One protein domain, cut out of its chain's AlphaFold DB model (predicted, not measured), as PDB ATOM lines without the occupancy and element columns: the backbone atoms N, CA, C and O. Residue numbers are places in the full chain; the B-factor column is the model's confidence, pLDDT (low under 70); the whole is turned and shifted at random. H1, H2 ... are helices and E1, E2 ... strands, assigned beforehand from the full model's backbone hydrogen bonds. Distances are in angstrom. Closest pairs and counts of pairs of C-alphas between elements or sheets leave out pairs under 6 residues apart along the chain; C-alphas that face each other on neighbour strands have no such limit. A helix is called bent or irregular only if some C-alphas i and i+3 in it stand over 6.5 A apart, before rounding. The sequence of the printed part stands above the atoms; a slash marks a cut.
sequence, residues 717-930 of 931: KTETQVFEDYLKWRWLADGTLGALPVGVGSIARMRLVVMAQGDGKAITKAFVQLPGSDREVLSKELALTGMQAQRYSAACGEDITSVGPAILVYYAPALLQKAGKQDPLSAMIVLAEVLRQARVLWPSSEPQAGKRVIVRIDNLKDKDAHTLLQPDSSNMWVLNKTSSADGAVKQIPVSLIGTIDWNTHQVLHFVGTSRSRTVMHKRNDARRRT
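Overview. This is residues 717 to 930 of the 931 residues of the protein "Hypothetical protein" of Noctiluca scintillans (UniProt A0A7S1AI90). A sheet of five strands, curled like part of a barrel, wraps round residues 831 to 841 of the long helix H6, which lies in the middle of the domain. Helices H3, H4, H5 and H8 pack on H6 along residues 824 to 836, H2 packs on H3, H4 and H5, H1 packs on H2 at one end of the whole, and residues 912 to 930, with H10, stick out free. The 214 printed residues hold ten named helices and five named strands, in the order H1 H2 H3 H4 E1 H5 H6 E2 H7 H8 E3 E4 H9 E5 H10; the mixed sheet runs E1 E2 E4 E3 E5, and the class is mixed, helices and strands. The whole is compact, with a radius of gyration of the C-alphas of 17.8 A and spans of 52 by 40 by 27 A.

Along the chain. H1, residues 719 to 733, begins at C-alpha 719 at (-12.782, -22.451, -29.641) and is 21.2 A long. H2 is residues 746 to 756, H3 760 to 769 and H4 772 to 781. E1, residues 806 to 810, leads to H5, residues 812 to 822, and H6, residues 824 to 841, 26.2 A long, from (12.127, -8.012, -26.182) to (-8.715, -4.313, -10.734). E2 is residues 852 to 856, H7 858 to 861 and H8 865 to 869. E3, residues 875 to 881, is 18.8 A long and E4, residues 886 to 893, 22.2 A. H9, residues 894 to 899, is irregular, with C-alphas 895 and 898 7.2 A apart; E5 is residues 905 to 907. H10, residues 917 to 928, ends at (-6.286, -1.581, 7.122).

Arrangement. E1 and E2 are parallel, with N 808 and O 853 2.9 A apart. E2 and E4 are parallel, with N 856 and O 887 at 2.8 A. The hairpin E3 and E4 is antiparallel, with N 890 and O 878 at 2.8 A, and E3 and E5 are antiparallel, with N 879 and O 906 at 2.8 A. E1, H5, H6 and E2 form a strand-helix-strand unit, two parallel neighbour strands joined through helices, with a left-handed crossover; E4, H9 and E5 form a split one, with E3 between its strands, and a right-handed crossover. H6 is on the strongly twisted sheet, which curls round it; the C-alphas of Gln 837 and Gln 906, the closest of H6 and E5, are 6.0 A apart. H9 only grazes the sheet, with residues 894 to 897. H7 is on the sheet at a height of 6.5 A. H5 and H6, a helical hairpin, touch at Gly 820 and Ala 827, 5.0 A, at a shallow tilt of 31 degrees, opposite ways. H4 touches H6 at Asp 774 and Ala 832, 5.3 A, at a steep tilt of 63 degrees. H3 touches H6 at Ala 766 and Leu 825, 5.0 A. H8 touches H6 at Ser 826 and Ala 865, 6.1 A. H2 touches H5 at Met 755 and Pro 813, 4.4 A, about perpendicular at 74 degrees. H1 touches H2 at Leu 727 and Met 750, 5.9 A, at a steep tilt of 65 degrees, and is apart from H6. In H1, H2, H3, H4, H6 and H8 every O i to N i+4 pair is within hydrogen-bond range; H5 has 5 of 7, H9 0 of 2 with 2 of 3 O i to N i+3 pairs, H10 3 of 8 with 3 of 9, and H7 is too short for an O i to N i+4 pair.

Size, cuts and confidence. The C-alphas farthest apart, of Gly 735 and Thr 930, are 59.5 A apart. The printed part has no cut. The links H1 to H2, 12 residues, and H4 to E1, 24 residues, are long. The mean pLDDT of the printed part is 84.2; residues 796 to 802, 870 to 873 and 911 to 930 are under 70, and H10 has a mean of 37.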
ATOM      1  N   LYS A 717     -14.322 -29.484 -32.823       92.50
ATOM      2  CA  LYS A 717     -13.317 -28.747 -32.058       92.50
ATOM      3  C   LYS A 717     -13.950 -27.587 -31.294       92.50
ATOM      4  O   LYS A 717     -14.849 -26.906 -31.802       92.50
ATOM      5  N   THR A 718     -13.434 -27.350 -30.093       93.50
ATOM      6  CA  THR A 718     -13.761 -26.159 -29.303       93.50
ATOM      7  C   THR A 718     -12.962 -24.944 -29.780       93.50
ATOM      8  O   THR A 718     -11.915 -25.077 -30.414       93.50
ATOM      9  N   GLU A 719     -13.421 -23.752 -29.423       94.06
ATOM     10  CA  GLU A 719     -12.782 -22.451 -29.641       94.06
ATOM     11  C   GLU A 719     -11.314 -22.475 -29.198       94.06
ATOM     12  O   GLU A 719     -10.414 -22.063 -29.932       94.06
ATOM     13  N   THR A 720     -11.063 -23.028 -28.006       94.31
ATOM     14  CA  THR A 720      -9.711 -23.159 -27.449       94.31
ATOM     15  C   THR A 720      -8.835 -24.093 -28.282       94.31
ATOM     16  O   THR A 720      -7.672 -23.776 -28.517       94.31
ATOM     17  N   GLN A 721      -9.374 -25.219 -28.762       95.25
ATOM     18  CA  GLN A 721      -8.625 -26.163 -29.600       95.25
ATOM     19  C   GLN A 721      -8.276 -25.556 -30.963       95.25
ATOM     20  O   GLN A 721      -7.143 -25.696 -31.415       95.25
ATOM     21  N   VAL A 722      -9.216 -24.839 -31.589       94.69
ATOM     22  CA  VAL A 722      -8.980 -24.137 -32.863       94.69
ATOM     23  C   VAL A 722      -7.881 -23.084 -32.706       94.69
ATOM     24  O   VAL A 722      -6.958 -23.028 -33.520       94.69
ATOM     25  N   PHE A 723      -7.926 -22.285 -31.635       95.56
ATOM     26  CA  PHE A 723      -6.879 -21.302 -31.362       95.56
ATOM     27  C   PHE A 723      -5.525 -21.959 -31.062       95.56
ATOM     28  O   PHE A 723      -4.489 -21.493 -31.533       95.56
ATOM     29  N   GLU A 724      -5.507 -23.061 -30.309       95.00
ATOM     30  CA  GLU A 724      -4.273 -23.790 -30.015       95.00
ATOM     31  C   GLU A 724      -3.623 -24.364 -31.278       95.00
ATOM     32  O   GLU A 724      -2.405 -24.272 -31.442       95.00
ATOM     33  N   ASP A 725      -4.425 -24.921 -32.186       94.94
ATOM     34  CA  ASP A 725      -3.951 -25.414 -33.476       94.94
ATOM     35  C   ASP A 725      -3.363 -24.280 -34.320       94.94
ATOM     36  O   ASP A 725      -2.306 -24.458 -34.928       94.94
ATOM     37  N   TYR A 726      -3.981 -23.093 -34.290       94.19
ATOM     38  CA  TYR A 726      -3.431 -21.896 -34.927       94.19
ATOM     39  C   TYR A 726      -2.056 -21.519 -34.353       94.19
ATOM     40  O   TYR A 726      -1.106 -21.298 -35.107       94.19
ATOM     41  N   LEU A 727      -1.903 -21.512 -33.025       94.88
ATOM     42  CA  LEU A 727      -0.626 -21.216 -32.365       94.88
ATOM     43  C   LEU A 727       0.463 -22.245 -32.701       94.88
ATOM     44  O   LEU A 727       1.591 -21.866 -33.023       94.88
ATOM     45  N   LYS A 728       0.124 -23.540 -32.663       94.06
ATOM     46  CA  LYS A 728       1.039 -24.633 -33.027       94.06
ATOM     47  C   LYS A 728       1.472 -24.521 -34.484       94.06
ATOM     48  O   LYS A 728       2.658 -24.639 -34.780       94.06
ATOM     49  N   TRP A 729       0.530 -24.248 -35.383       92.50
ATOM     50  CA  TRP A 729       0.816 -24.050 -36.797       92.50
ATOM     51  C   TRP A 729       1.769 -22.869 -37.022       92.50
ATOM     52  O   TRP A 729       2.784 -23.032 -37.699       92.50
ATOM     53  N   ARG A 730       1.522 -21.713 -36.389       91.25
ATOM     54  CA  ARG A 730       2.410 -20.541 -36.485       91.25
ATOM     55  C   ARG A 730       3.816 -20.812 -35.968       91.25
ATOM     56  O   ARG A 730       4.773 -20.319 -36.557       91.25
ATOM     57  N   TRP A 731       3.941 -21.581 -34.888       93.19
ATOM     58  CA  TRP A 731       5.243 -21.980 -34.361       93.19
ATOM     59  C   TRP A 731       6.008 -22.850 -35.360       93.19
ATOM     60  O   TRP A 731       7.172 -22.588 -35.639       93.19
ATOM     61  N   LEU A 732       5.348 -23.868 -35.920       91.81
ATOM     62  CA  LEU A 732       5.960 -24.807 -36.864       91.81
ATOM     63  C   LEU A 732       6.282 -24.166 -38.222       91.81
ATOM     64  O   LEU A 732       7.211 -24.610 -38.894       91.81
ATOM     65  N   ALA A 733       5.543 -23.127 -38.618       88.00
ATOM     66  CA  ALA A 733       5.819 -22.358 -39.828       88.00
ATOM     67  C   ALA A 733       7.155 -21.594 -39.751       88.00
ATOM     68  O   ALA A 733       7.795 -21.374 -40.779       88.00
ATOM     69  N   ASP A 734       7.612 -21.227 -38.547       85.56
ATOM     70  CA  ASP A 734       8.966 -20.718 -38.324       85.56
ATOM     71  C   ASP A 734       9.912 -21.888 -38.014       85.56
ATOM     72  O   ASP A 734      10.158 -22.256 -36.861       85.56
ATOM     73  N   GLY A 735      10.496 -22.453 -39.075       83.25
ATOM     74  CA  GLY A 735      11.439 -23.573 -38.989       83.25
ATOM     75  C   GLY A 735      12.690 -23.298 -38.143       83.25
ATOM     76  O   GLY A 735      13.488 -24.206 -37.912       83.25
ATOM     77  N   THR A 736      12.886 -22.069 -37.659       88.81
ATOM     78  CA  THR A 736      14.024 -21.703 -36.818       88.81
ATOM     79  C   THR A 736      13.768 -21.888 -35.314       88.81
ATOM     80  O   THR A 736      14.739 -21.917 -34.554       88.81
ATOM     81  N   LEU A 737      12.513 -22.038 -34.866       91.44
ATOM     82  CA  LEU A 737      12.144 -22.099 -33.438       91.44
ATOM     83  C   LEU A 737      12.314 -23.480 -32.788       91.44
ATOM     84  O   LEU A 737      12.352 -23.578 -31.561       91.44
ATOM     85  N   GLY A 738      12.453 -24.537 -33.591       90.88
ATOM     86  CA  GLY A 738      12.585 -25.912 -33.110       90.88
ATOM     87  C   GLY A 738      11.261 -26.523 -32.635       90.88
ATOM     88  O   GLY A 738      10.184 -26.151 -33.100       90.88
ATOM     89  N   ALA A 739      11.340 -27.497 -31.723       93.06
ATOM     90  CA  ALA A 739      10.175 -28.242 -31.240       93.06
ATOM     91  C   ALA A 739       9.154 -27.352 -30.507       93.06
ATOM     92  O   ALA A 739       9.509 -26.329 -29.915       93.06
ATOM     93  N   LEU A 740       7.885 -27.774 -30.521       93.69
ATOM     94  CA  LEU A 740       6.807 -27.092 -29.803       93.69
ATOM     95  C   LEU A 740       7.126 -26.989 -28.301       93.69
ATOM     96  O   LEU A 740       7.588 -27.967 -27.703       93.69
ATOM     97  N   PRO A 741       6.871 -25.832 -27.662       91.94
ATOM     98  CA  PRO A 741       7.077 -25.690 -26.232       91.94
ATOM     99  C   PRO A 741       6.046 -26.527 -25.463       91.94
ATOM    100  O   PRO A 741       4.865 -26.543 -25.805       91.94
ATOM    101  N   VAL A 742       6.487 -27.186 -24.391       86.62
ATOM    102  CA  VAL A 742       5.646 -28.010 -23.509       86.62
ATOM    103  C   VAL A 742       5.696 -27.490 -22.072       86.62
ATOM    104  O   VAL A 742       6.697 -26.903 -21.660       86.62
ATOM    105  N   GLY A 743       4.627 -27.714 -21.306       85.62
ATOM    106  CA  GLY A 743       4.556 -27.343 -19.891       85.62
ATOM    107  C   GLY A 743       4.089 -25.909 -19.627       85.62
ATOM    108  O   GLY A 743       3.518 -25.243 -20.490       85.62
ATOM    109  N   VAL A 744       4.311 -25.433 -18.398       87.69
ATOM    110  CA  VAL A 744       3.913 -24.085 -17.959       87.69
ATOM    111  C   VAL A 744       4.573 -23.019 -18.842       87.69
ATOM    112  O   VAL A 744       5.779 -23.049 -19.084       87.69
ATOM    113  N   GLY A 745       3.772 -22.069 -19.333       91.19
ATOM    114  CA  GLY A 745       4.235 -20.990 -20.210       91.19
ATOM    115  C   GLY A 745       4.340 -21.355 -21.695       91.19
ATOM    116  O   GLY A 745       4.711 -20.495 -22.492       91.19
ATOM    117  N   SER A 746       3.986 -22.582 -22.102       93.69
ATOM    118  CA  SER A 746       3.960 -22.999 -23.516       93.69
ATOM    119  C   SER A 746       3.074 -22.092 -24.377       93.69
ATOM    120  O   SER A 746       3.533 -21.552 -25.386       93.69
ATOM    121  N   ILE A 747       1.836 -21.852 -23.934       95.31
ATOM    122  CA  ILE A 747       0.867 -20.978 -24.609       95.31
ATOM    123  C   ILE A 747       1.368 -19.539 -24.662       95.31
ATOM    124  O   ILE A 747       1.350 -18.930 -25.728       95.31
ATOM    125  N   ALA A 748       1.882 -19.013 -23.546       95.69
ATOM    126  CA  ALA A 748       2.445 -17.666 -23.500       95.69
ATOM    127  C   ALA A 748       3.569 -17.493 -24.529       95.69
ATOM    128  O   ALA A 748       3.539 -16.547 -25.309       95.69
ATOM    129  N   ARG A 749       4.513 -18.441 -24.609       95.69
ATOM    130  CA  ARG A 749       5.597 -18.408 -25.603       95.69
ATOM    131  C   ARG A 749       5.072 -18.407 -27.034       95.69
ATOM    132  O   ARG A 749       5.529 -17.589 -27.826       95.69
ATOM    133  N   MET A 750       4.128 -19.290 -27.365       96.44
ATOM    134  CA  MET A 750       3.558 -19.335 -28.715       96.44
ATOM    135  C   MET A 750       2.827 -18.033 -29.057       96.44
ATOM    136  O   MET A 750       3.063 -17.468 -30.121       96.44
ATOM    137  N   ARG A 751       2.007 -17.501 -28.141       96.69
ATOM    138  CA  ARG A 751       1.293 -16.232 -28.349       96.69
ATOM    139  C   ARG A 751       2.253 -15.055 -28.519       96.69
ATOM    140  O   ARG A 751       2.118 -14.319 -29.486       96.69
ATOM    141  N   LEU A 752       3.253 -14.909 -27.648       97.00
ATOM    142  CA  LEU A 752       4.237 -13.817 -27.711       97.00
ATOM    143  C   LEU A 752       5.041 -13.831 -29.020       97.00
ATOM    144  O   LEU A 752       5.293 -12.774 -29.594       97.00
ATOM    145  N   VAL A 753       5.409 -15.016 -29.522       95.12
ATOM    146  CA  VAL A 753       6.066 -15.162 -30.833       95.12
ATOM    147  C   VAL A 753       5.156 -14.676 -31.964       95.12
ATOM    148  O   VAL A 753       5.608 -13.948 -32.846       95.12
ATOM    149  N   VAL A 754       3.871 -15.037 -31.934       93.50
ATOM    150  CA  VAL A 754       2.904 -14.592 -32.951       93.50
ATOM    151  C   VAL A 754       2.649 -13.083 -32.863       93.50
ATOM    152  O   VAL A 754       2.616 -12.416 -33.899       93.50
ATOM    153  N   MET A 755       2.538 -12.525 -31.654       94.06
ATOM    154  CA  MET A 755       2.365 -11.085 -31.419       94.06
ATOM    155  C   MET A 755       3.539 -10.260 -31.962       94.06
ATOM    156  O   MET A 755       3.327  -9.188 -32.531       94.06
ATOM    157  N   ALA A 756       4.768 -10.766 -31.822       91.62
ATOM    158  CA  ALA A 756       5.978 -10.094 -32.291       91.62
ATOM    159  C   ALA A 756       6.092 -10.024 -33.822       91.62
ATOM    160  O   ALA A 756       6.823  -9.179 -34.331       91.62
ATOM    161  N   GLN A 757       5.365 -10.877 -34.563       85.19
ATOM    162  CA  GLN A 757       5.319 -10.866 -36.036       85.19
ATOM    163  C   GLN A 757       6.710 -10.958 -36.711       85.19
ATOM    164  O   GLN A 757       6.900 -10.534 -37.852       85.19
ATOM    165  N   GLY A 758       7.685 -11.537 -36.005       81.06
ATOM    166  CA  GLY A 758       9.095 -11.615 -36.378       81.06
ATOM    167  C   GLY A 758       9.966 -11.947 -35.163       81.06
ATOM    168  O   GLY A 758       9.480 -11.957 -34.034       81.06
ATOM    169  N   ASP A 759      11.246 -12.251 -35.392       84.00
ATOM    170  CA  ASP A 759      12.269 -12.407 -34.343       84.00
ATOM    171  C   ASP A 759      11.927 -13.412 -33.220       84.00
ATOM    172  O   ASP A 759      12.344 -13.258 -32.069       84.00
ATOM    173  N   GLY A 760      11.207 -14.497 -33.535       90.12
ATOM    174  CA  GLY A 760      10.709 -15.450 -32.535       90.12
ATOM    175  C   GLY A 760      11.801 -16.080 -31.650       90.12
ATOM    176  O   GLY A 760      11.573 -16.359 -30.469       90.12
ATOM    177  N   LYS A 761      13.036 -16.224 -32.155       92.38
ATOM    178  CA  LYS A 761      14.207 -16.625 -31.347       92.38
ATOM    179  C   LYS A 761      14.557 -15.613 -30.254       92.38
ATOM    180  O   LYS A 761      14.889 -16.007 -29.138       92.38
ATOM    181  N   ALA A 762      14.493 -14.319 -30.562       94.00
ATOM    182  CA  ALA A 762      14.769 -13.266 -29.592       94.00
ATOM    183  C   ALA A 762      13.676 -13.229 -28.514       94.00
ATOM    184  O   ALA A 762      13.999 -13.202 -27.326       94.00
ATOM    185  N   ILE A 763      12.404 -13.351 -28.914       95.44
ATOM    186  CA  ILE A 763      11.261 -13.447 -27.992       95.44
ATOM    187  C   ILE A 763      11.405 -14.647 -27.052       95.44
ATOM    188  O   ILE A 763      11.308 -14.510 -25.833       95.44
ATOM    189  N   THR A 764      11.678 -15.833 -27.594       94.94
ATOM    190  CA  THR A 764      11.806 -17.056 -26.785       94.94
ATOM    191  C   THR A 764      12.995 -17.003 -25.832       94.94
ATOM    192  O   THR A 764      12.857 -17.414 -24.679       94.94
ATOM    193  N   LYS A 765      14.137 -16.451 -26.263       95.12
ATOM    194  CA  LYS A 765      15.296 -16.209 -25.394       95.12
ATOM    195  C   LYS A 765      14.953 -15.243 -24.261       95.12
ATOM    196  O   LYS A 765      15.236 -15.544 -23.104       95.12
ATOM    197  N   ALA A 766      14.326 -14.115 -24.576       95.94
ATOM    198  CA  ALA A 766      13.971 -13.114 -23.580       95.94
ATOM    199  C   ALA A 766      12.909 -13.629 -22.593       95.94
ATOM    200  O   ALA A 766      13.008 -13.351 -21.403       95.94
ATOM    201  N   PHE A 767      11.973 -14.483 -23.026       96.50
ATOM    202  CA  PHE A 767      11.005 -15.120 -22.127       96.50
ATOM    203  C   PHE A 767      11.683 -15.996 -21.060       96.50
ATOM    204  O   PHE A 767      11.252 -16.035 -19.910       96.50
ATOM    205  N   VAL A 768      12.771 -16.690 -21.417       95.00
ATOM    206  CA  VAL A 768      13.565 -17.479 -20.458       95.00
ATOM    207  C   VAL A 768      14.293 -16.573 -19.459       95.00
ATOM    208  O   VAL A 768      14.418 -16.948 -18.294       95.00
ATOM    209  N   GLN A 769      14.731 -15.393 -19.905       95.81
ATOM    210  CA  GLN A 769      15.454 -14.399 -19.104       95.81
ATOM    211  C   GLN A 769      14.555 -13.554 -18.190       95.81
ATOM    212  O   GLN A 769      15.078 -12.856 -17.321       95.81
ATOM    213  N   LEU A 770      13.230 -13.606 -18.365       95.12
ATOM    214  CA  LEU A 770      12.292 -12.876 -17.515       95.12
ATOM    215  C   LEU A 770      12.465 -13.237 -16.032       95.12
ATOM    216  O   LEU A 770      12.656 -14.417 -15.702       95.12
ATOM    217  N   PRO A 771      12.303 -12.259 -15.121       94.06
ATOM    218  CA  PRO A 771      12.139 -12.541 -13.703       94.06
ATOM    219  C   PRO A 771      11.026 -13.569 -13.479       94.06
ATOM    220  O   PRO A 771       9.993 -13.537 -14.150       94.06
ATOM    221  N   GLY A 772      11.215 -14.474 -12.511       93.31
ATOM    222  CA  GLY A 772      10.268 -15.566 -12.255       93.31
ATOM    223  C   GLY A 772       8.825 -15.084 -12.067       93.31
ATOM    224  O   GLY A 772       7.913 -15.669 -12.642       93.31
ATOM    225  N   SER A 773       8.640 -13.960 -11.367       93.94
ATOM    226  CA  SER A 773       7.336 -13.332 -11.127       93.94
ATOM    227  C   SER A 773       6.676 -12.739 -12.375       93.94
ATOM    228  O   SER A 773       5.452 -12.697 -12.453       93.94
ATOM    229  N   ASP A 774       7.449 -12.245 -13.344       95.19
ATOM    230  CA  ASP A 774       6.905 -11.729 -14.608       95.19
ATOM    231  C   ASP A 774       6.561 -12.886 -15.545       95.19
ATOM    232  O   ASP A 774       5.485 -12.922 -16.144       95.19
ATOM    233  N   ARG A 775       7.449 -13.885 -15.604       95.38
ATOM    234  CA  ARG A 775       7.235 -15.105 -16.381       95.38
ATOM    235  C   ARG A 775       5.994 -15.863 -15.919       95.38
ATOM    236  O   ARG A 775       5.261 -16.367 -16.765       95.38
ATOM    237  N   GLU A 776       5.748 -15.940 -14.614       94.00
ATOM    238  CA  GLU A 776       4.554 -16.573 -14.043       94.00
ATOM    239  C   GLU A 776       3.268 -15.838 -14.445       94.00
ATOM    240  O   GLU A 776       2.336 -16.478 -14.933       94.00
ATOM    241  N   VAL A 777       3.245 -14.502 -14.339       95.44
ATOM    242  CA  VAL A 777       2.088 -13.687 -14.755       95.44
ATOM    243  C   VAL A 777       1.778 -13.897 -16.234       95.44
ATOM    244  O   VAL A 777       0.644 -14.227 -16.571       95.44
ATOM    245  N   LEU A 778       2.776 -13.786 -17.117       96.38
ATOM    246  CA  LEU A 778       2.568 -14.023 -18.550       96.38
ATOM    247  C   LEU A 778       2.108 -15.456 -18.830       96.38
ATOM    248  O   LEU A 778       1.203 -15.658 -19.634       96.38
ATOM    249  N   SER A 779       2.712 -16.445 -18.162       94.56
ATOM    250  CA  SER A 779       2.363 -17.860 -18.333       94.56
ATOM    251  C   SER A 779       0.919 -18.152 -17.945       94.56
ATOM    252  O   SER A 779       0.262 -18.923 -18.640       94.56
ATOM    253  N   LYS A 780       0.433 -17.539 -16.861       92.19
ATOM    254  CA  LYS A 780      -0.930 -17.717 -16.358       92.19
ATOM    255  C   LYS A 780      -1.945 -16.942 -17.192       92.19
ATOM    256  O   LYS A 780      -2.875 -17.533 -17.727       92.19
ATOM    257  N   GLU A 781      -1.755 -15.634 -17.337       94.25
ATOM    258  CA  GLU A 781      -2.756 -14.745 -17.935       94.25
ATOM    259  C   GLU A 781      -2.943 -15.009 -19.435       94.25
ATOM    260  O   GLU A 781      -4.073 -15.058 -19.916       94.25
ATOM    261  N   LEU A 782      -1.863 -15.283 -20.180       94.94
ATOM    262  CA  LEU A 782      -1.976 -15.614 -21.606       94.94
ATOM    263  C   LEU A 782      -2.525 -17.029 -21.859       94.94
ATOM    264  O   LEU A 782      -2.916 -17.319 -22.993       94.94
ATOM    265  N   ALA A 783      -2.562 -17.891 -20.840       93.00
ATOM    266  CA  ALA A 783      -3.161 -19.222 -20.908       93.00
ATOM    267  C   ALA A 783      -4.649 -19.244 -20.509       93.00
ATOM    268  O   ALA A 783      -5.297 -20.273 -20.697       93.00
ATOM    269  N   LEU A 784      -5.216 -18.136 -20.012       92.44
ATOM    270  CA  LEU A 784      -6.656 -18.042 -19.771       92.44
ATOM    271  C   LEU A 784      -7.414 -17.976 -21.101       92.44
ATOM    272  O   LEU A 784      -7.120 -17.159 -21.975       92.44
ATOM    273  N   THR A 785      -8.399 -18.857 -21.255       91.81
ATOM    274  CA  THR A 785      -9.131 -19.047 -22.516       91.81
ATOM    275  C   THR A 785     -10.270 -18.052 -22.697       91.81
ATOM    276  O   THR A 785     -10.686 -17.793 -23.824       91.81
ATOM    277  N   GLY A 786     -10.792 -17.507 -21.594       91.00
ATOM    278  CA  GLY A 786     -12.040 -16.747 -21.607       91.00
ATOM    279  C   GLY A 786     -13.261 -17.605 -21.943       91.00
ATOM    280  O   GLY A 786     -14.286 -17.038 -22.267       91.00
ATOM    281  N   MET A 787     -13.154 -18.936 -21.869       90.44
ATOM    282  CA  MET A 787     -14.245 -19.884 -22.112       90.44
ATOM    283  C   MET A 787     -14.474 -20.731 -20.862       90.44
ATOM    284  O   MET A 787     -13.517 -21.204 -20.240       90.44
ATOM    285  N   GLN A 788     -15.734 -20.956 -20.491       86.88
ATOM    286  CA  GLN A 788     -16.050 -21.816 -19.354       86.88
ATOM    287  C   GLN A 788     -15.673 -23.274 -19.663       86.88
ATOM    288  O   GLN A 788     -15.946 -23.778 -20.749       86.88
ATOM    289  N   ALA A 789     -15.023 -23.950 -18.710       85.06
ATOM    290  CA  ALA A 789     -14.630 -25.362 -18.797       85.06
ATOM    291  C   ALA A 789     -13.720 -25.762 -19.985       85.06
ATOM    292  O   ALA A 789     -13.512 -26.952 -20.218       85.06
ATOM    293  N   GLN A 790     -13.122 -24.807 -20.708       89.12
ATOM    294  CA  GLN A 790     -12.138 -25.102 -21.755       89.12
ATOM    295  C   GLN A 790     -10.711 -24.787 -21.312       89.12
ATOM    296  O   GLN A 790     -10.458 -23.800 -20.620       89.12
ATOM    297  N   ARG A 791      -9.762 -25.607 -21.776       88.31
ATOM    298  CA  ARG A 791      -8.327 -25.466 -21.507       88.31
ATOM    299  C   ARG A 791      -7.488 -25.856 -22.710       88.31
ATOM    300  O   ARG A 791      -7.901 -26.688 -23.517       88.31
ATOM    301  N   TYR A 792      -6.289 -25.296 -22.780       90.50
ATOM    302  CA  TYR A 792      -5.287 -25.711 -23.751       90.50
ATOM    303  C   TYR A 792      -4.706 -27.078 -23.394       90.50
ATOM    304  O   TYR A 792      -4.393 -27.339 -22.234       90.50
ATOM    305  N   SER A 793      -4.496 -27.922 -24.400       88.62
ATOM    306  CA  SER A 793      -3.857 -29.232 -24.240       88.62
ATOM    307  C   SER A 793      -2.358 -29.132 -23.934       88.62
ATOM    308  O   SER A 793      -1.833 -29.956 -23.193       88.62
ATOM    309  N   ALA A 794      -1.669 -28.110 -24.454       82.81
ATOM    310  CA  ALA A 794      -0.248 -27.872 -24.195       82.81
ATOM    311  C   ALA A 794       0.053 -27.206 -22.837       82.81
ATOM    312  O   ALA A 794       1.227 -27.103 -22.462       82.81
ATOM    313  N   ALA A 795      -0.963 -26.721 -22.115       77.00
ATOM    314  CA  ALA A 795      -0.792 -26.140 -20.788       77.00
ATOM    315  C   ALA A 795      -0.822 -27.244 -19.718       77.00
ATOM    316  O   ALA A 795      -1.756 -28.042 -19.669       77.00
ATOM    317  N   CYS A 796       0.185 -27.275 -18.842       61.53
ATOM    318  CA  CYS A 796       0.238 -28.197 -17.702       61.53
ATOM    319  C   CYS A 796      -0.060 -27.449 -16.393       61.53
ATOM    320  O   CYS A 796       0.495 -26.373 -16.179       61.53
ATOM    321  N   GLY A 797      -0.883 -28.036 -15.520       59.12
ATOM    322  CA  GLY A 797      -1.212 -27.519 -14.184       59.12
ATOM    323  C   GLY A 797      -2.700 -27.675 -13.843       59.12
ATOM    324  O   GLY A 797      -3.548 -27.496 -14.715       59.12
ATOM    325  N   GLU A 798      -3.013 -28.011 -12.588       53.50
ATOM    326  CA  GLU A 798      -4.395 -28.146 -12.086       53.50
ATOM    327  C   GLU A 798      -5.101 -26.778 -11.920       53.50
ATOM    328  O   GLU A 798      -6.324 -26.708 -11.985       53.50
ATOM    329  N   ASP A 799      -4.340 -25.676 -11.834       50.16
ATOM    330  CA  ASP A 799      -4.836 -24.321 -11.520       50.16
ATOM    331  C   ASP A 799      -5.312 -23.468 -12.721       50.16
ATOM    332  O   ASP A 799      -5.714 -22.317 -12.544       50.16
ATOM    333  N   ILE A 800      -5.242 -23.966 -13.965       60.94
ATOM    334  CA  ILE A 800      -5.554 -23.157 -15.172       60.94
ATOM    335  C   ILE A 800      -7.033 -23.272 -15.597       60.94
ATOM    336  O   ILE A 800      -7.488 -22.581 -16.507       60.94
ATOM    337  N   THR A 801      -7.838 -24.093 -14.928       62.16
ATOM    338  CA  THR A 801      -9.222 -24.338 -15.346       62.16
ATOM    339  C   THR A 801     -10.241 -23.584 -14.508       62.16
ATOM    340  O   THR A 801     -10.356 -23.811 -13.310       62.16
ATOM    341  N   SER A 802     -11.040 -22.767 -15.200       65.81
ATOM    342  CA  SER A 802     -12.319 -22.213 -14.733       65.81
ATOM    343  C   SER A 802     -12.257 -20.986 -13.824       65.81
ATOM    344  O   SER A 802     -13.159 -20.797 -13.019       65.81
ATOM    345  N   VAL A 803     -11.274 -20.097 -13.989       84.62
ATOM    346  CA  VAL A 803     -11.335 -18.745 -13.404       84.62
ATOM    347  C   VAL A 803     -11.274 -17.673 -14.486       84.62
ATOM    348  O   VAL A 803     -10.641 -17.846 -15.527       84.62
ATOM    349  N   GLY A 804     -11.925 -16.542 -14.242       88.62
ATOM    350  CA  GLY A 804     -11.843 -15.367 -15.106       88.62
ATOM    351  C   GLY A 804     -12.059 -14.072 -14.322       88.62
ATOM    352  O   GLY A 804     -12.106 -14.122 -13.098       88.62
ATOM    353  N   PRO A 805     -12.169 -12.912 -14.982       93.50
ATOM    354  CA  PRO A 805     -12.212 -12.774 -16.433       93.50
ATOM    355  C   PRO A 805     -10.834 -12.987 -17.069       93.50
ATOM    356  O   PRO A 805      -9.803 -12.739 -16.434       93.50
ATOM    357  N   ALA A 806     -10.813 -13.438 -18.324       94.19
ATOM    358  CA  ALA A 806      -9.610 -13.412 -19.152       94.19
ATOM    359  C   ALA A 806      -9.306 -11.971 -19.586       94.19
ATOM    360  O   ALA A 806     -10.219 -11.211 -19.908       94.19
ATOM    361  N   ILE A 807      -8.027 -11.595 -19.590       95.69
ATOM    362  CA  ILE A 807      -7.602 -10.224 -19.884       95.69
ATOM    363  C   ILE A 807      -7.062 -10.165 -21.314       95.69
ATOM    364  O   ILE A 807      -6.087 -10.834 -21.654       95.69
ATOM    365  N   LEU A 808      -7.692  -9.340 -22.147       95.50
ATOM    366  CA  LEU A 808      -7.189  -8.939 -23.454       95.50
ATOM    367  C   LEU A 808      -6.442  -7.615 -23.280       95.50
ATOM    368  O   LEU A 808      -7.043  -6.616 -22.896       95.50
ATOM    369  N   VAL A 809      -5.140  -7.589 -23.568       96.75
ATOM    370  CA  VAL A 809      -4.360  -6.342 -23.582       96.75
ATOM    371  C   VAL A 809      -4.319  -5.814 -25.010       96.75
ATOM    372  O   VAL A 809      -3.562  -6.321 -25.835       96.75
ATOM    373  N   TYR A 810      -5.148  -4.814 -25.300       94.12
ATOM    374  CA  TYR A 810      -5.300  -4.266 -26.641       94.12
ATOM    375  C   TYR A 810      -4.118  -3.356 -26.991       94.12
ATOM    376  O   TYR A 810      -3.808  -2.420 -26.250       94.12
ATOM    377  N   TYR A 811      -3.499  -3.633 -28.137       94.62
ATOM    378  CA  TYR A 811      -2.191  -3.206 -28.634       94.62
ATOM    379  C   TYR A 811      -0.957  -3.913 -28.045       94.62
ATOM    380  O   TYR A 811       0.166  -3.448 -28.267       94.62
ATOM    381  N   ALA A 812      -1.103  -5.064 -27.379       94.81
ATOM    382  CA  ALA A 812       0.057  -5.870 -26.971       94.81
ATOM    383  C   ALA A 812       0.983  -6.277 -28.147       94.81
ATOM    384  O   ALA A 812       2.205  -6.168 -27.994       94.81
ATOM    385  N   PRO A 813       0.470  -6.662 -29.337       93.62
ATOM    386  CA  PRO A 813       1.313  -6.927 -30.503       93.62
ATOM    387  C   PRO A 813       2.111  -5.706 -30.957       93.62
ATOM    388  O   PRO A 813       3.296  -5.828 -31.252       93.62
ATOM    389  N   ALA A 814       1.501  -4.516 -30.963       91.25
ATOM    390  CA  ALA A 814       2.181  -3.284 -31.359       91.25
ATOM    391  C   ALA A 814       3.325  -2.925 -30.392       91.25
ATOM    392  O   ALA A 814       4.424  -2.597 -30.839       91.25
ATOM    393  N   LEU A 815       3.109  -3.094 -29.080       92.94
ATOM    394  CA  LEU A 815       4.162  -2.951 -28.068       92.94
ATOM    395  C   LEU A 815       5.346  -3.897 -28.347       92.94
ATOM    396  O   LEU A 815       6.502  -3.467 -28.336       92.94
ATOM    397  N   LEU A 816       5.078  -5.174 -28.638       92.88
ATOM    398  CA  LEU A 816       6.125  -6.158 -28.937       92.88
ATOM    399  C   LEU A 816       6.823  -5.903 -30.279       92.88
ATOM    400  O   LEU A 816       8.032  -6.082 -30.381       92.88
ATOM    401  N   GLN A 817       6.103  -5.440 -31.297       90.75
ATOM    402  CA  GLN A 817       6.676  -5.137 -32.612       90.75
ATOM    403  C   GLN A 817       7.536  -3.870 -32.610       90.75
ATOM    404  O   GLN A 817       8.467  -3.764 -33.410       90.75
ATOM    405  N   LYS A 818       7.248  -2.904 -31.728       88.94
ATOM    406  CA  LYS A 818       7.983  -1.636 -31.659       88.94
ATOM    407  C   LYS A 818       9.066  -1.646 -30.587       88.94
ATOM    408  O   LYS A 818      10.249  -1.627 -30.923       88.94
ATOM    409  N   ALA A 819       8.674  -1.709 -29.314       88.94
ATOM    410  CA  ALA A 819       9.620  -1.769 -28.203       88.94
ATOM    411  C   ALA A 819      10.335  -3.123 -28.179       88.94
ATOM    412  O   ALA A 819      11.559  -3.173 -28.066       88.94
ATOM    413  N   GLY A 820       9.588  -4.216 -28.366       89.69
ATOM    414  CA  GLY A 820      10.146  -5.567 -28.323       89.69
ATOM    415  C   GLY A 820      11.113  -5.883 -29.467       89.69
ATOM    416  O   GLY A 820      12.006  -6.695 -29.282       89.69
ATOM    417  N   LYS A 821      11.027  -5.203 -30.616       90.06
ATOM    418  CA  LYS A 821      12.022  -5.347 -31.693       90.06
ATOM    419  C   LYS A 821      13.416  -4.857 -31.281       90.06
ATOM    420  O   LYS A 821      14.415  -5.377 -31.766       90.06
ATOM    421  N   GLN A 822      13.485  -3.851 -30.410       89.50
ATOM    422  CA  GLN A 822      14.747  -3.323 -29.884       89.50
ATOM    423  C   GLN A 822      15.163  -4.061 -28.609       89.50
ATOM    424  O   GLN A 822      16.314  -4.466 -28.473       89.50
ATOM    425  N   ASP A 823      14.212  -4.254 -27.695       91.69
ATOM    426  CA  ASP A 823      14.416  -4.919 -26.413       91.69
ATOM    427  C   ASP A 823      13.196  -5.790 -26.048       91.69
ATOM    428  O   ASP A 823      12.255  -5.333 -25.379       91.69
ATOM    429  N   PRO A 824      13.198  -7.067 -26.479       93.69
ATOM    430  CA  PRO A 824      12.127  -8.012 -26.182       93.69
ATOM    431  C   PRO A 824      11.855  -8.183 -24.687       93.69
ATOM    432  O   PRO A 824      10.709  -8.387 -24.283       93.69
ATOM    433  N   LEU A 825      12.909  -8.141 -23.866       93.38
ATOM    434  CA  LEU A 825      12.822  -8.415 -22.436       93.38
ATOM    435  C   LEU A 825      12.037  -7.305 -21.743       93.38
ATOM    436  O   LEU A 825      11.058  -7.585 -21.053       93.38
ATOM    437  N   SER A 826      12.412  -6.052 -21.995       91.19
ATOM    438  CA  SER A 826      11.747  -4.883 -21.417       91.19
ATOM    439  C   SER A 826      10.281  -4.777 -21.837       91.19
ATOM    440  O   SER A 826       9.417  -4.532 -20.995       91.19
ATOM    441  N   ALA A 827       9.964  -5.041 -23.108       93.56
ATOM    442  CA  ALA A 827       8.579  -5.035 -23.582       93.56
ATOM    443  C   ALA A 827       7.715  -6.108 -22.889       93.56
ATOM    444  O   ALA A 827       6.565  -5.845 -22.527       93.56
ATOM    445  N   MET A 828       8.268  -7.302 -22.644       95.00
ATOM    446  CA  MET A 828       7.569  -8.361 -21.910       95.00
ATOM    447  C   MET A 828       7.407  -8.056 -20.416       95.00
ATOM    448  O   MET A 828       6.377  -8.415 -19.850       95.00
ATOM    449  N   ILE A 829       8.363  -7.366 -19.784       93.88
ATOM    450  CA  ILE A 829       8.228  -6.885 -18.397       93.88
ATOM    451  C   ILE A 829       7.069  -5.885 -18.292       93.88
ATOM    452  O   ILE A 829       6.221  -6.012 -17.410       93.88
ATOM    453  N   VAL A 830       6.983  -4.934 -19.229       93.81
ATOM    454  CA  VAL A 830       5.874  -3.967 -19.299       93.81
ATOM    455  C   VAL A 830       4.532  -4.686 -19.449       93.81
ATOM    456  O   VAL A 830       3.594  -4.395 -18.708       93.81
ATOM    457  N   LEU A 831       4.443  -5.662 -20.359       96.12
ATOM    458  CA  LEU A 831       3.223  -6.447 -20.559       96.12
ATOM    459  C   LEU A 831       2.834  -7.246 -19.303       96.12
ATOM    460  O   LEU A 831       1.659  -7.268 -18.931       96.12
ATOM    461  N   ALA A 832       3.806  -7.867 -18.629       96.81
ATOM    462  CA  ALA A 832       3.579  -8.599 -17.385       96.81
ATOM    463  C   ALA A 832       3.049  -7.681 -16.276       96.81
ATOM    464  O   ALA A 832       2.128  -8.056 -15.553       96.81
ATOM    465  N   GLU A 833       3.585  -6.465 -16.161       95.69
ATOM    466  CA  GLU A 833       3.129  -5.488 -15.175       95.69
ATOM    467  C   GLU A 833       1.708  -4.989 -15.460       95.69
ATOM    468  O   GLU A 833       0.890  -4.927 -14.543       95.69
ATOM    469  N   VAL A 834       1.367  -4.706 -16.722       96.75
ATOM    470  CA  VAL A 834      -0.009  -4.333 -17.097       96.75
ATOM    471  C   VAL A 834      -0.993  -5.435 -16.704       96.75
ATOM    472  O   VAL A 834      -2.006  -5.154 -16.067       96.75
ATOM    473  N   LEU A 835      -0.682  -6.692 -17.030       97.31
ATOM    474  CA  LEU A 835      -1.519  -7.844 -16.682       97.31
ATOM    475  C   LEU A 835      -1.643  -8.034 -15.165       97.31
ATOM    476  O   LEU A 835      -2.737  -8.289 -14.660       97.31
ATOM    477  N   ARG A 836      -0.546  -7.851 -14.426       97.00
ATOM    478  CA  ARG A 836      -0.523  -7.927 -12.961       97.00
ATOM    479  C   ARG A 836      -1.454  -6.898 -12.329       97.00
ATOM    480  O   ARG A 836      -2.272  -7.263 -11.489       97.00
ATOM    481  N   GLN A 837      -1.353  -5.637 -12.740       96.81
ATOM    482  CA  GLN A 837      -2.191  -4.570 -12.189       96.81
ATOM    483  C   GLN A 837      -3.646  -4.685 -12.657       96.81
ATOM    484  O   GLN A 837      -4.570  -4.417 -11.889       96.81
ATOM    485  N   ALA A 838      -3.879  -5.172 -13.877       96.50
ATOM    486  CA  ALA A 838      -5.222  -5.493 -14.341       96.50
ATOM    487  C   ALA A 838      -5.861  -6.585 -13.474       96.50
ATOM    488  O   ALA A 838      -7.005  -6.444 -13.051       96.50
ATOM    489  N   ARG A 839      -5.119  -7.627 -13.092       95.25
ATOM    490  CA  ARG A 839      -5.640  -8.670 -12.198       95.25
ATOM    491  C   ARG A 839      -6.041  -8.141 -10.812       95.25
ATOM    492  O   ARG A 839      -6.940  -8.709 -10.199       95.25
ATOM    493  N   VAL A 840      -5.442  -7.045 -10.335       95.62
ATOM    494  CA  VAL A 840      -5.873  -6.365  -9.096       95.62
ATOM    495  C   VAL A 840      -7.236  -5.683  -9.278       95.62
ATOM    496  O   VAL A 840      -8.099  -5.799  -8.411       95.62
ATOM    497  N   LEU A 841      -7.457  -5.012 -10.414       93.88
ATOM    498  CA  LEU A 841      -8.715  -4.313 -10.734       93.88
ATOM    499  C   LEU A 841      -9.857  -5.258 -11.150       93.88
ATOM    500  O   LEU A 841     -11.041  -4.934 -10.968       93.88
ATOM    501  N   TRP A 842      -9.506  -6.428 -11.687       95.12
ATOM    502  CA  TRP A 842     -10.418  -7.512 -12.056       95.12
ATOM    503  C   TRP A 842      -9.952  -8.844 -11.450       95.12
ATOM    504  O   TRP A 842      -9.381  -9.687 -12.156       95.12
ATOM    505  N   PRO A 843     -10.199  -9.051 -10.142       93.69
ATOM    506  CA  PRO A 843      -9.818 -10.276  -9.451       93.69
ATOM    507  C   PRO A 843     -10.369 -11.519 -10.143       93.69
ATOM    508  O   PRO A 843     -11.521 -11.547 -10.580       93.69
ATOM    509  N   SER A 844      -9.536 -12.555 -10.238       90.50
ATOM    510  CA  SER A 844      -9.953 -13.816 -10.842       90.50
ATOM    511  C   SER A 844     -10.906 -14.574  -9.916       90.50
ATOM    512  O   SER A 844     -10.598 -14.737  -8.736       90.50
ATOM    513  N   SER A 845     -12.018 -15.083 -10.437       89.81
ATOM    514  CA  SER A 845     -12.949 -15.944  -9.700       89.81
ATOM    515  C   SER A 845     -13.664 -16.923 -10.633       89.81
ATOM    516  O   SER A 845     -13.757 -16.679 -11.839       89.81
ATOM    517  N   GLU A 846     -14.181 -18.021 -10.081       85.69
ATOM    518  CA  GLU A 846     -14.939 -19.018 -10.847       85.69
ATOM    519  C   GLU A 846     -16.214 -18.462 -11.506       85.69
ATOM    520  O   GLU A 846     -16.425 -18.733 -12.687       85.69
ATOM    521  N   PRO A 847     -17.031 -17.603 -10.853       87.06
ATOM    522  CA  PRO A 847     -18.223 -17.020 -11.485       87.06
ATOM    523  C   PRO A 847     -17.918 -16.067 -12.650       87.06
ATOM    524  O   PRO A 847     -18.819 -15.618 -13.358       87.06
ATOM    525  N   GLN A 848     -16.654 -15.680 -12.802       87.25
ATOM    526  CA  GLN A 848     -16.177 -14.839 -13.893       87.25
ATOM    527  C   GLN A 848     -15.465 -15.669 -14.974       87.25
ATOM    528  O   GLN A 848     -14.961 -15.099 -15.941       87.25
ATOM    529  N   ALA A 849     -15.419 -17.001 -14.842       85.06
ATOM    530  CA  ALA A 849     -15.017 -17.888 -15.927       85.06
ATOM    531  C   ALA A 849     -15.931 -17.676 -17.142       85.06
ATOM    532  O   ALA A 849     -17.127 -17.447 -16.989       85.06
ATOM    533  N   GLY A 850     -15.362 -17.697 -18.347       85.00
ATOM    534  CA  GLY A 850     -16.093 -17.332 -19.570       85.00
ATOM    535  C   GLY A 850     -16.198 -15.821 -19.823       85.00
ATOM    536  O   GLY A 850     -16.493 -15.400 -20.931       85.00
ATOM    537  N   LYS A 851     -15.914 -14.964 -18.831       89.19
ATOM    538  CA  LYS A 851     -15.934 -13.507 -19.032       89.19
ATOM    539  C   LYS A 851     -14.586 -12.986 -19.510       89.19
ATOM    540  O   LYS A 851     -13.532 -13.584 -19.266       89.19
ATOM    541  N   ARG A 852     -14.620 -11.817 -20.146       90.94
ATOM    542  CA  ARG A 852     -13.448 -11.121 -20.684       90.94
ATOM    543  C   ARG A 852     -13.431  -9.653 -20.280       90.94
ATOM    544  O   ARG A 852     -14.484  -9.059 -20.072       90.94
ATOM    545  N   VAL A 853     -12.229  -9.098 -20.181       93.81
ATOM    546  CA  VAL A 853     -11.997  -7.663 -19.984       93.81
ATOM    547  C   VAL A 853     -10.954  -7.161 -20.974       93.81
ATOM    548  O   VAL A 853     -10.013  -7.887 -21.304       93.81
ATOM    549  N   ILE A 854     -11.114  -5.925 -21.435       94.88
ATOM    550  CA  ILE A 854     -10.215  -5.275 -22.383       94.88
ATOM    551  C   ILE A 854      -9.413  -4.200 -21.654       94.88
ATOM    552  O   ILE A 854      -9.958  -3.279 -21.053       94.88
ATOM    553  N   VAL A 855      -8.090  -4.300 -21.731       96.25
ATOM    554  CA  VAL A 855      -7.157  -3.309 -21.196       96.25
ATOM    555  C   VAL A 855      -6.418  -2.658 -22.352       96.25
ATOM    556  O   VAL A 855      -5.576  -3.272 -23.001       96.25
ATOM    557  N   ARG A 856      -6.725  -1.392 -22.604       93.94
ATOM    558  CA  ARG A 856      -6.136  -0.589 -23.671       93.94
ATOM    559  C   ARG A 856      -4.773  -0.029 -23.273       93.94
ATOM    560  O   ARG A 856      -4.658   0.651 -22.253       93.94
ATOM    561  N   ILE A 857      -3.747  -0.265 -24.091       93.94
ATOM    562  CA  ILE A 857      -2.394   0.282 -23.883       93.94
ATOM    563  C   ILE A 857      -1.961   1.250 -24.993       93.94
ATOM    564  O   ILE A 857      -0.778   1.333 -25.320       93.94
ATOM    565  N   ASP A 858      -2.906   2.010 -25.560       90.62
ATOM    566  CA  ASP A 858      -2.674   2.995 -26.629       90.62
ATOM    567  C   ASP A 858      -1.454   3.890 -26.370       90.62
ATOM    568  O   ASP A 858      -0.613   4.060 -27.247       90.62
ATOM    569  N   ASN A 859      -1.306   4.379 -25.136       86.62
ATOM    570  CA  ASN A 859      -0.212   5.268 -24.748       86.62
ATOM    571  C   ASN A 859       1.172   4.591 -24.688       86.62
ATOM    572  O   ASN A 859       2.190   5.285 -24.683       86.62
ATOM    573  N   LEU A 860       1.217   3.255 -24.619       86.81
ATOM    574  CA  LEU A 860       2.456   2.477 -24.526       86.81
ATOM    575  C   LEU A 860       2.898   1.910 -25.881       86.81
ATOM    576  O   LEU A 860       4.098   1.754 -26.100       86.81
ATOM    577  N   LYS A 861       1.957   1.613 -26.790       83.31
ATOM    578  CA  LYS A 861       2.220   0.859 -28.033       83.31
ATOM    579  C   LYS A 861       3.283   1.491 -28.934       83.31
ATOM    580  O   LYS A 861       3.985   0.791 -29.655       83.31
ATOM    581  N   ASP A 862       3.390   2.818 -28.878       81.06
ATOM    582  CA  ASP A 862       4.256   3.613 -29.740       81.06
ATOM    583  C   ASP A 862       5.551   4.096 -29.073       81.06
ATOM    584  O   ASP A 862       6.326   4.820 -29.705       81.06
ATOM    585  N   LYS A 863       5.811   3.700 -27.828       82.00
ATOM    586  CA  LYS A 863       7.016   4.093 -27.091       82.00
ATOM    587  C   LYS A 863       8.147   3.088 -27.314       82.00
ATOM    588  O   LYS A 863       7.908   1.906 -27.541       82.00
ATOM    589  N   ASP A 864       9.386   3.564 -27.257       82.44
ATOM    590  CA  ASP A 864      10.565   2.703 -27.179       82.44
ATOM    591  C   ASP A 864      10.760   2.158 -25.751       82.44
ATOM    592  O   ASP A 864      10.188   2.666 -24.780       82.44
ATOM    593  N   ALA A 865      11.578   1.111 -25.619       74.94
ATOM    594  CA  ALA A 865      11.813   0.444 -24.340       74.94
ATOM    595  C   ALA A 865      12.419   1.376 -23.273       74.94
ATOM    596  O   ALA A 865      12.063   1.269 -22.102       74.94
ATOM    597  N   HIS A 866      13.278   2.323 -23.660       75.88
ATOM    598  CA  HIS A 866      13.906   3.248 -22.718       75.88
ATOM    599  C   HIS A 866      12.871   4.208 -22.112       75.88
ATOM    600  O   HIS A 866      12.787   4.348 -20.890       75.88
ATOM    601  N   THR A 867      12.026   4.806 -22.953       75.19
ATOM    602  CA  THR A 867      10.948   5.718 -22.539       75.19
ATOM    603  C   THR A 867       9.898   5.026 -21.663       75.19
ATOM    604  O   THR A 867       9.327   5.648 -20.766       75.19
ATOM    605  N   LEU A 868       9.636   3.734 -21.891       75.69
ATOM    606  CA  LEU A 868       8.704   2.954 -21.070       75.69
ATOM    607  C   LEU A 868       9.238   2.717 -19.656       75.69
ATOM    608  O   LEU A 868       8.497   2.884 -18.690       75.69
ATOM    609  N   LEU A 869      10.515   2.345 -19.523       71.88
ATOM    610  CA  LEU A 869      11.108   1.998 -18.229       71.88
ATOM    611  C   LEU A 869      11.500   3.219 -17.384       71.88
ATOM    612  O   LEU A 869      11.606   3.099 -16.162       71.88
ATOM    613  N   GLN A 870      11.703   4.381 -18.009       66.94
ATOM    614  CA  GLN A 870      12.058   5.634 -17.341       66.94
ATOM    615  C   GLN A 870      11.053   6.745 -17.688       66.94
ATOM    616  O   GLN A 870      11.374   7.639 -18.475       66.94
ATOM    617  N   PRO A 871       9.828   6.716 -17.129       63.00
ATOM    618  CA  PRO A 871       8.915   7.841 -17.276       63.00
ATOM    619  C   PRO A 871       9.540   9.113 -16.687       63.00
ATOM    620  O   PRO A 871      10.257   9.051 -15.685       63.00
ATOM    621  N   ASP A 872       9.249  10.264 -17.301       66.38
ATOM    622  CA  ASP A 872       9.605  11.576 -16.749       66.38
ATOM    623  C   ASP A 872       9.184  11.650 -15.273       66.38
ATOM    624  O   ASP A 872       8.048  11.331 -14.936       66.38
ATOM    625  N   SER A 873      10.094  12.090 -14.403       67.50
ATOM    626  CA  SER A 873       9.898  12.221 -12.954       67.50
ATOM    627  C   SER A 873       8.665  13.037 -12.536       67.50
ATOM    628  O   SER A 873       8.204  12.914 -11.401       67.50
ATOM    629  N   SER A 874       8.121  13.855 -13.441       79.19
ATOM    630  CA  SER A 874       6.892  14.625 -13.237       79.19
ATOM    631  C   SER A 874       5.602  13.811 -13.439       79.19
ATOM    632  O   SER A 874       4.525  14.250 -13.025       79.19
ATOM    633  N   ASN A 875       5.693  12.615 -14.030       82.31
ATOM    634  CA  ASN A 875       4.567  11.803 -14.472       82.31
ATOM    635  C   ASN A 875       4.705  10.326 -14.059       82.31
ATOM    636  O   ASN A 875       5.797   9.789 -13.907       82.31
ATOM    637  N   MET A 876       3.578   9.627 -13.934       84.75
ATOM    638  CA  MET A 876       3.545   8.181 -13.717       84.75
ATOM    639  C   MET A 876       2.535   7.489 -14.623       84.75
ATOM    640  O   MET A 876       1.545   8.082 -15.051       84.75
ATOM    641  N   TRP A 877       2.787   6.211 -14.883       89.44
ATOM    642  CA  TRP A 877       1.864   5.349 -15.598       89.44
ATOM    643  C   TRP A 877       0.864   4.728 -14.628       89.44
ATOM    644  O   TRP A 877       1.250   4.111 -13.633       89.44
ATOM    645  N   VAL A 878      -0.421   4.871 -14.936       91.69
ATOM    646  CA  VAL A 878      -1.510   4.242 -14.188       91.69
ATOM    647  C   VAL A 878      -2.412   3.456 -15.121       91.69
ATOM    648  O   VAL A 878      -2.716   3.890 -16.231       91.69
ATOM    649  N   LEU A 879      -2.872   2.306 -14.654       95.00
ATOM    650  CA  LEU A 879      -3.993   1.592 -15.232       95.00
ATOM    651  C   LEU A 879      -5.279   2.090 -14.571       95.00
ATOM    652  O   LEU A 879      -5.405   2.022 -13.352       95.00
ATOM    653  N   ASN A 880      -6.218   2.579 -15.373       94.06
ATOM    654  CA  ASN A 880      -7.527   3.053 -14.935       94.06
ATOM    655  C   ASN A 880      -8.618   2.086 -15.424       94.06
ATOM    656  O   ASN A 880      -8.709   1.805 -16.619       94.06
ATOM    657  N   LYS A 881      -9.448   1.600 -14.501       92.62
ATOM    658  CA  LYS A 881     -10.682   0.856 -14.745       92.62
ATOM    659  C   LYS A 881     -11.803   1.821 -15.130       92.62
ATOM    660  O   LYS A 881     -12.364   2.501 -14.276       92.62
ATOM    661  N   THR A 882     -12.149   1.843 -16.414       86.88
ATOM    662  CA  THR A 882     -13.185   2.727 -16.968       86.88
ATOM    663  C   THR A 882     -14.582   2.119 -16.894       86.88
ATOM    664  O   THR A 882     -15.561   2.857 -16.846       86.88
ATOM    665  N   SER A 883     -14.695   0.789 -16.877       88.62
ATOM    666  CA  SER A 883     -15.965   0.074 -16.725       88.62
ATOM    667  C   SER A 883     -15.760  -1.269 -16.005       88.62
ATOM    668  O   SER A 883     -14.657  -1.618 -15.573       88.62
ATOM    669  N   SER A 884     -16.822  -2.065 -15.858       85.38
ATOM    670  CA  SER A 884     -16.689  -3.453 -15.400       85.38
ATOM    671  C   SER A 884     -15.947  -4.346 -16.400       85.38
ATOM    672  O   SER A 884     -15.376  -5.348 -15.974       85.38
ATOM    673  N   ALA A 885     -15.933  -3.983 -17.685       86.00
ATOM    674  CA  ALA A 885     -15.349  -4.755 -18.780       86.00
ATOM    675  C   ALA A 885     -14.084  -4.119 -19.385       86.00
ATOM    676  O   ALA A 885     -13.345  -4.806 -20.082       86.00
ATOM    677  N   ASP A 886     -13.800  -2.848 -19.088       90.25
ATOM    678  CA  ASP A 886     -12.783  -2.068 -19.794       90.25
ATOM    679  C   ASP A 886     -11.879  -1.274 -18.855       90.25
ATOM    680  O   ASP A 886     -12.310  -0.724 -17.834       90.25
ATOM    681  N   GLY A 887     -10.624  -1.129 -19.264       91.69
ATOM    682  CA  GLY A 887      -9.699  -0.156 -18.709       91.69
ATOM    683  C   GLY A 887      -8.685   0.340 -19.722       91.69
ATOM    684  O   GLY A 887      -8.560  -0.183 -20.827       91.69
ATOM    685  N   ALA A 888      -7.930   1.356 -19.325       94.44
ATOM    686  CA  ALA A 888      -6.897   1.952 -20.155       94.44
ATOM    687  C   ALA A 888      -5.687   2.384 -19.327       94.44
ATOM    688  O   ALA A 888      -5.825   2.901 -18.216       94.44
ATOM    689  N   VAL A 889      -4.497   2.218 -19.896       93.12
ATOM    690  CA  VAL A 889      -3.266   2.783 -19.346       93.12
ATOM    691  C   VAL A 889      -3.156   4.247 -19.751       93.12
ATOM    692  O   VAL A 889      -3.230   4.585 -20.933       93.12
ATOM    693  N   LYS A 890      -2.950   5.119 -18.766       89.88
ATOM    694  CA  LYS A 890      -2.803   6.566 -18.930       89.88
ATOM    695  C   LYS A 890      -1.547   7.056 -18.223       89.88
ATOM    696  O   LYS A 890      -1.094   6.461 -17.246       89.88
ATOM    697  N   GLN A 891      -1.005   8.160 -18.719       87.12
ATOM    698  CA  GLN A 891       0.031   8.906 -18.021       87.12
ATOM    699  C   GLN A 891      -0.630  10.027 -17.227       87.12
ATOM    700  O   GLN A 891      -1.463  10.754 -17.768       87.12
ATOM    701  N   ILE A 892      -0.266  10.165 -15.958       86.94
ATOM    702  CA  ILE A 892      -0.797  11.211 -15.088       86.94
ATOM    703  C   ILE A 892       0.337  11.971 -14.388       86.94
ATOM    704  O   ILE A 892       1.343  11.355 -14.019       86.94
ATOM    705  N   PRO A 893       0.181  13.282 -14.150       87.62
ATOM    706  CA  PRO A 893       1.107  14.037 -13.319       87.62
ATOM    707  C   PRO A 893       1.154  13.504 -11.884       87.62
ATOM    708  O   PRO A 893       0.119  13.251 -11.263       87.62
ATOM    709  N   VAL A 894       2.357  13.415 -11.314       83.44
ATOM    710  CA  VAL A 894       2.594  13.029  -9.908       83.44
ATOM    711  C   VAL A 894       1.864  13.974  -8.938       83.44
ATOM    712  O   VAL A 894       1.455  13.562  -7.854       83.44
ATOM    713  N   SER A 895       1.624  15.228  -9.331       83.75
ATOM    714  CA  SER A 895       0.852  16.201  -8.546       83.75
ATOM    715  C   SER A 895      -0.612  15.800  -8.325       83.75
ATOM    716  O   SER A 895      -1.203  16.209  -7.328       83.75
ATOM    717  N   LEU A 896      -1.190  14.973  -9.203       82.62
ATOM    718  CA  LEU A 896      -2.585  14.533  -9.114       82.62
ATOM    719  C   LEU A 896      -2.774  13.264  -8.270       82.62
ATOM    720  O   LEU A 896      -3.903  12.841  -8.064       82.62
ATOM    721  N   ILE A 897      -1.712  12.671  -7.707       81.38
ATOM    722  CA  ILE A 897      -1.798  11.456  -6.862       81.38
ATOM    723  C   ILE A 897      -2.837  11.589  -5.741       81.38
ATOM    724  O   ILE A 897      -3.509  10.618  -5.395       81.38
ATOM    725  N   GLY A 898      -2.958  12.787  -5.157       77.69
ATOM    726  CA  GLY A 898      -3.875  13.053  -4.050       77.69
ATOM    727  C   GLY A 898      -5.358  13.041  -4.431       77.69
ATOM    728  O   GLY A 898      -6.191  12.902  -3.540       77.69
ATOM    729  N   THR A 899      -5.692  13.172  -5.719       80.31
ATOM    730  CA  THR A 899      -7.075  13.270  -6.218       80.31
ATOM    731  C   THR A 899      -7.555  12.001  -6.926       80.31
ATOM    732  O   THR A 899      -8.699  11.950  -7.374       80.31
ATOM    733  N   ILE A 900      -6.708  10.973  -7.025       85.19
ATOM    734  CA  ILE A 900      -7.027   9.716  -7.709       85.19
ATOM    735  C   ILE A 900      -7.836   8.793  -6.805       85.19
ATOM    736  O   ILE A 900      -7.469   8.535  -5.656       85.19
ATOM    737  N   ASP A 901      -8.885   8.211  -7.376       87.00
ATOM    738  CA  ASP A 901      -9.573   7.073  -6.782       87.00
ATOM    739  C   ASP A 901      -8.783   5.773  -7.009       87.00
ATOM    740  O   ASP A 901      -8.784   5.180  -8.090       87.00
ATOM    741  N   TRP A 902      -8.118   5.303  -5.956       87.94
ATOM    742  CA  TRP A 902      -7.324   4.072  -5.973       87.94
ATOM    743  C   TRP A 902      -8.159   2.784  -6.028       87.94
ATOM    744  O   TRP A 902      -7.591   1.705  -6.186       87.94
ATOM    745  N   ASN A 903      -9.492   2.867  -5.940       85.06
ATOM    746  CA  ASN A 903     -10.357   1.712  -6.199       85.06
ATOM    747  C   ASN A 903     -10.500   1.429  -7.700       85.06
ATOM    748  O   ASN A 903     -10.767   0.295  -8.097       85.06
ATOM    749  N   THR A 904     -10.307   2.451  -8.533       87.75
ATOM    750  CA  THR A 904     -10.385   2.364  -9.995       87.75
ATOM    751  C   THR A 904      -9.019   2.480 -10.668       87.75
ATOM    752  O   THR A 904      -8.909   2.202 -11.857       87.75
ATOM    753  N   HIS A 905      -7.957   2.822  -9.932       93.12
ATOM    754  CA  HIS A 905      -6.618   3.026 -10.487       93.12
ATOM    755  C   HIS A 905      -5.567   2.123  -9.841       93.12
ATOM    756  O   HIS A 905      -5.593   1.891  -8.635       93.12
ATOM    757  N   GLN A 906      -4.593   1.670 -10.630       94.38
ATOM    758  CA  GLN A 906      -3.378   0.999 -10.156       94.38
ATOM    759  C   GLN A 906      -2.145   1.621 -10.804       94.38
ATOM    760  O   GLN A 906      -2.160   1.952 -11.987       94.38
ATOM    761  N   VAL A 907      -1.067   1.778 -10.038       91.19
ATOM    762  CA  VAL A 907       0.210   2.284 -10.565       91.19
ATOM    763  C   VAL A 907       0.945   1.154 -11.282       91.19
ATOM    764  O   VAL A 907       1.016   0.045 -10.761       91.19
ATOM    765  N   LEU A 908       1.510   1.440 -12.457       89.62
ATOM    766  CA  LEU A 908       2.373   0.503 -13.175       89.62
ATOM    767  C   LEU A 908       3.837   0.697 -12.754       89.62
ATOM    768  O   LEU A 908       4.377   1.804 -12.816       89.62
ATOM    769  N   HIS A 909       4.498  -0.388 -12.352       85.50
ATOM    770  CA  HIS A 909       5.884  -0.394 -11.891       85.50
ATOM    771  C   HIS A 909       6.791  -1.221 -12.816       85.50
ATOM    772  O   HIS A 909       6.846  -2.441 -12.710       85.50
ATOM    773  N   PHE A 910       7.545  -0.561 -13.703       75.69
ATOM    774  CA  PHE A 910       8.288  -1.265 -14.757       75.69
ATOM    775  C   PHE A 910       9.713  -1.723 -14.394       75.69
ATOM    776  O   PHE A 910      10.180  -2.694 -14.977       75.69
ATOM    777  N   VAL A 911      10.404  -1.108 -13.419       63.97
ATOM    778  CA  VAL A 911      11.688  -1.618 -12.879       63.97
ATOM    779  C   VAL A 911      11.853  -1.240 -11.401       63.97
ATOM    780  O   VAL A 911      11.483  -0.147 -10.968       63.97
ATOM    781  N   GLY A 912      12.424  -2.159 -10.614       47.59
ATOM    782  CA  GLY A 912      12.628  -2.045  -9.172       47.59
ATOM    783  C   GLY A 912      13.465  -0.842  -8.732       47.59
ATOM    784  O   GLY A 912      14.687  -0.911  -8.641       47.59
ATOM    785  N   THR A 913      12.798   0.222  -8.294       36.72
ATOM    786  CA  THR A 913      13.375   1.117  -7.291       36.72
ATOM    787  C   THR A 913      13.216   0.452  -5.924       36.72
ATOM    788  O   THR A 913      12.227   0.632  -5.212       36.72
ATOM    789  N   SER A 914      14.234  -0.301  -5.508       34.19
ATOM    790  CA  SER A 914      14.358  -0.870  -4.152       34.19
ATOM    791  C   SER A 914      14.229   0.171  -3.021       34.19
ATOM    792  O   SER A 914      14.192  -0.193  -1.851       34.19
ATOM    793  N   ARG A 915      14.119   1.468  -3.345       33.28
ATOM    794  CA  ARG A 915      13.887   2.569  -2.403       33.28
ATOM    795  C   ARG A 915      12.415   2.913  -2.127       33.28
ATOM    796  O   ARG A 915      12.167   3.520  -1.092       33.28
ATOM    797  N   SER A 916      11.442   2.524  -2.962       35.19
ATOM    798  CA  SER A 916      10.035   2.948  -2.761       35.19
ATOM    799  C   SER A 916       9.150   1.914  -2.044       35.19
ATOM    800  O   SER A 916       8.179   2.272  -1.369       35.19
ATOM    801  N   ARG A 917       9.523   0.623  -2.082       34.91
ATOM    802  CA  ARG A 917       8.751  -0.469  -1.446       34.91
ATOM    803  C   ARG A 917       8.539  -0.280   0.064       34.91
ATOM    804  O   ARG A 917       7.509  -0.691   0.588       34.91
ATOM    805  N   THR A 918       9.455   0.391   0.761       32.19
ATOM    806  CA  THR A 918       9.413   0.526   2.228       32.19
ATOM    807  C   THR A 918       8.503   1.659   2.720       32.19
ATOM    808  O   THR A 918       8.051   1.623   3.865       32.19
ATOM    809  N   VAL A 919       8.207   2.661   1.881       34.88
ATOM    810  CA  VAL A 919       7.472   3.870   2.308       34.88
ATOM    811  C   VAL A 919       5.966   3.745   2.061       34.88
ATOM    812  O   VAL A 919       5.177   4.173   2.902       34.88
ATOM    813  N   MET A 920       5.538   3.103   0.966       38.88
ATOM    814  CA  MET A 920       4.106   2.952   0.661       38.88
ATOM    815  C   MET A 920       3.447   1.738   1.326       38.88
ATOM    816  O   MET A 920       2.298   1.846   1.753       38.88
ATOM    817  N   HIS A 921       4.157   0.617   1.512       37.81
ATOM    818  CA  HIS A 921       3.564  -0.557   2.171       37.81
ATOM    819  C   HIS A 921       3.212  -0.271   3.643       37.81
ATOM    820  O   HIS A 921       2.140  -0.647   4.111       37.81
ATOM    821  N   LYS A 922       4.022   0.553   4.330       37.19
ATOM    822  CA  LYS A 922       3.716   1.050   5.684       37.19
ATOM    823  C   LYS A 922       2.466   1.939   5.758       37.19
ATOM    824  O   LYS A 922       1.892   2.064   6.835       37.19
ATOM    825  N   ARG A 923       2.025   2.546   4.648       38.88
ATOM    826  CA  ARG A 923       0.837   3.420   4.612       38.88
ATOM    827  C   ARG A 923      -0.461   2.651   4.346       38.88
ATOM    828  O   ARG A 923      -1.490   3.021   4.906       38.88
ATOM    829  N   ASN A 924      -0.406   1.564   3.571       35.09
ATOM    830  CA  ASN A 924      -1.567   0.693   3.335       35.09
ATOM    831  C   ASN A 924      -1.882  -0.214   4.537       35.09
ATOM    832  O   ASN A 924      -3.054  -0.363   4.882       35.09
ATOM    833  N   ASP A 925      -0.869  -0.727   5.246       35.62
ATOM    834  CA  ASP A 925      -1.095  -1.502   6.479       35.62
ATOM    835  C   ASP A 925      -1.609  -0.641   7.642       35.62
ATOM    836  O   ASP A 925      -2.394  -1.108   8.468       35.62
ATOM    837  N   ALA A 926      -1.227   0.640   7.692       34.06
ATOM    838  CA  ALA A 926      -1.712   1.566   8.712       34.06
ATOM    839  C   ALA A 926      -3.203   1.917   8.551       34.06
ATOM    840  O   ALA A 926      -3.855   2.197   9.550       34.06
ATOM    841  N   ARG A 927      -3.758   1.867   7.328       40.72
ATOM    842  CA  ARG A 927      -5.191   2.125   7.078       40.72
ATOM    843  C   ARG A 927      -6.073   0.884   7.193       40.72
ATOM    844  O   ARG A 927      -7.211   1.016   7.626       40.72
ATOM    845  N   ARG A 928      -5.555  -0.315   6.891       39.59
ATOM    846  CA  ARG A 928      -6.286  -1.581   7.122       39.59
ATOM    847  C   ARG A 928      -6.443  -1.947   8.599       39.59
ATOM    848  O   ARG A 928      -7.309  -2.741   8.927       39.59
ATOM    849  N   ARG A 929      -5.629  -1.378   9.495       36.78
ATOM    850  CA  ARG A 929      -5.789  -1.542  10.953       36.78
ATOM    851  C   ARG A 929      -6.777  -0.555  11.583       36.78
ATOM    852  O   ARG A 929      -7.013  -0.640  12.782       36.78
ATOM    853  N   THR A 930      -7.347   0.358  10.799       37.81
ATOM    854  CA  THR A 930      -8.342   1.344  11.255       37.81
ATOM    855  C   THR A 930      -9.654   1.277  10.468       37.81
ATOM    856  O   THR A 930     -10.360   2.279  10.389       37.81
TER     857      THR A 930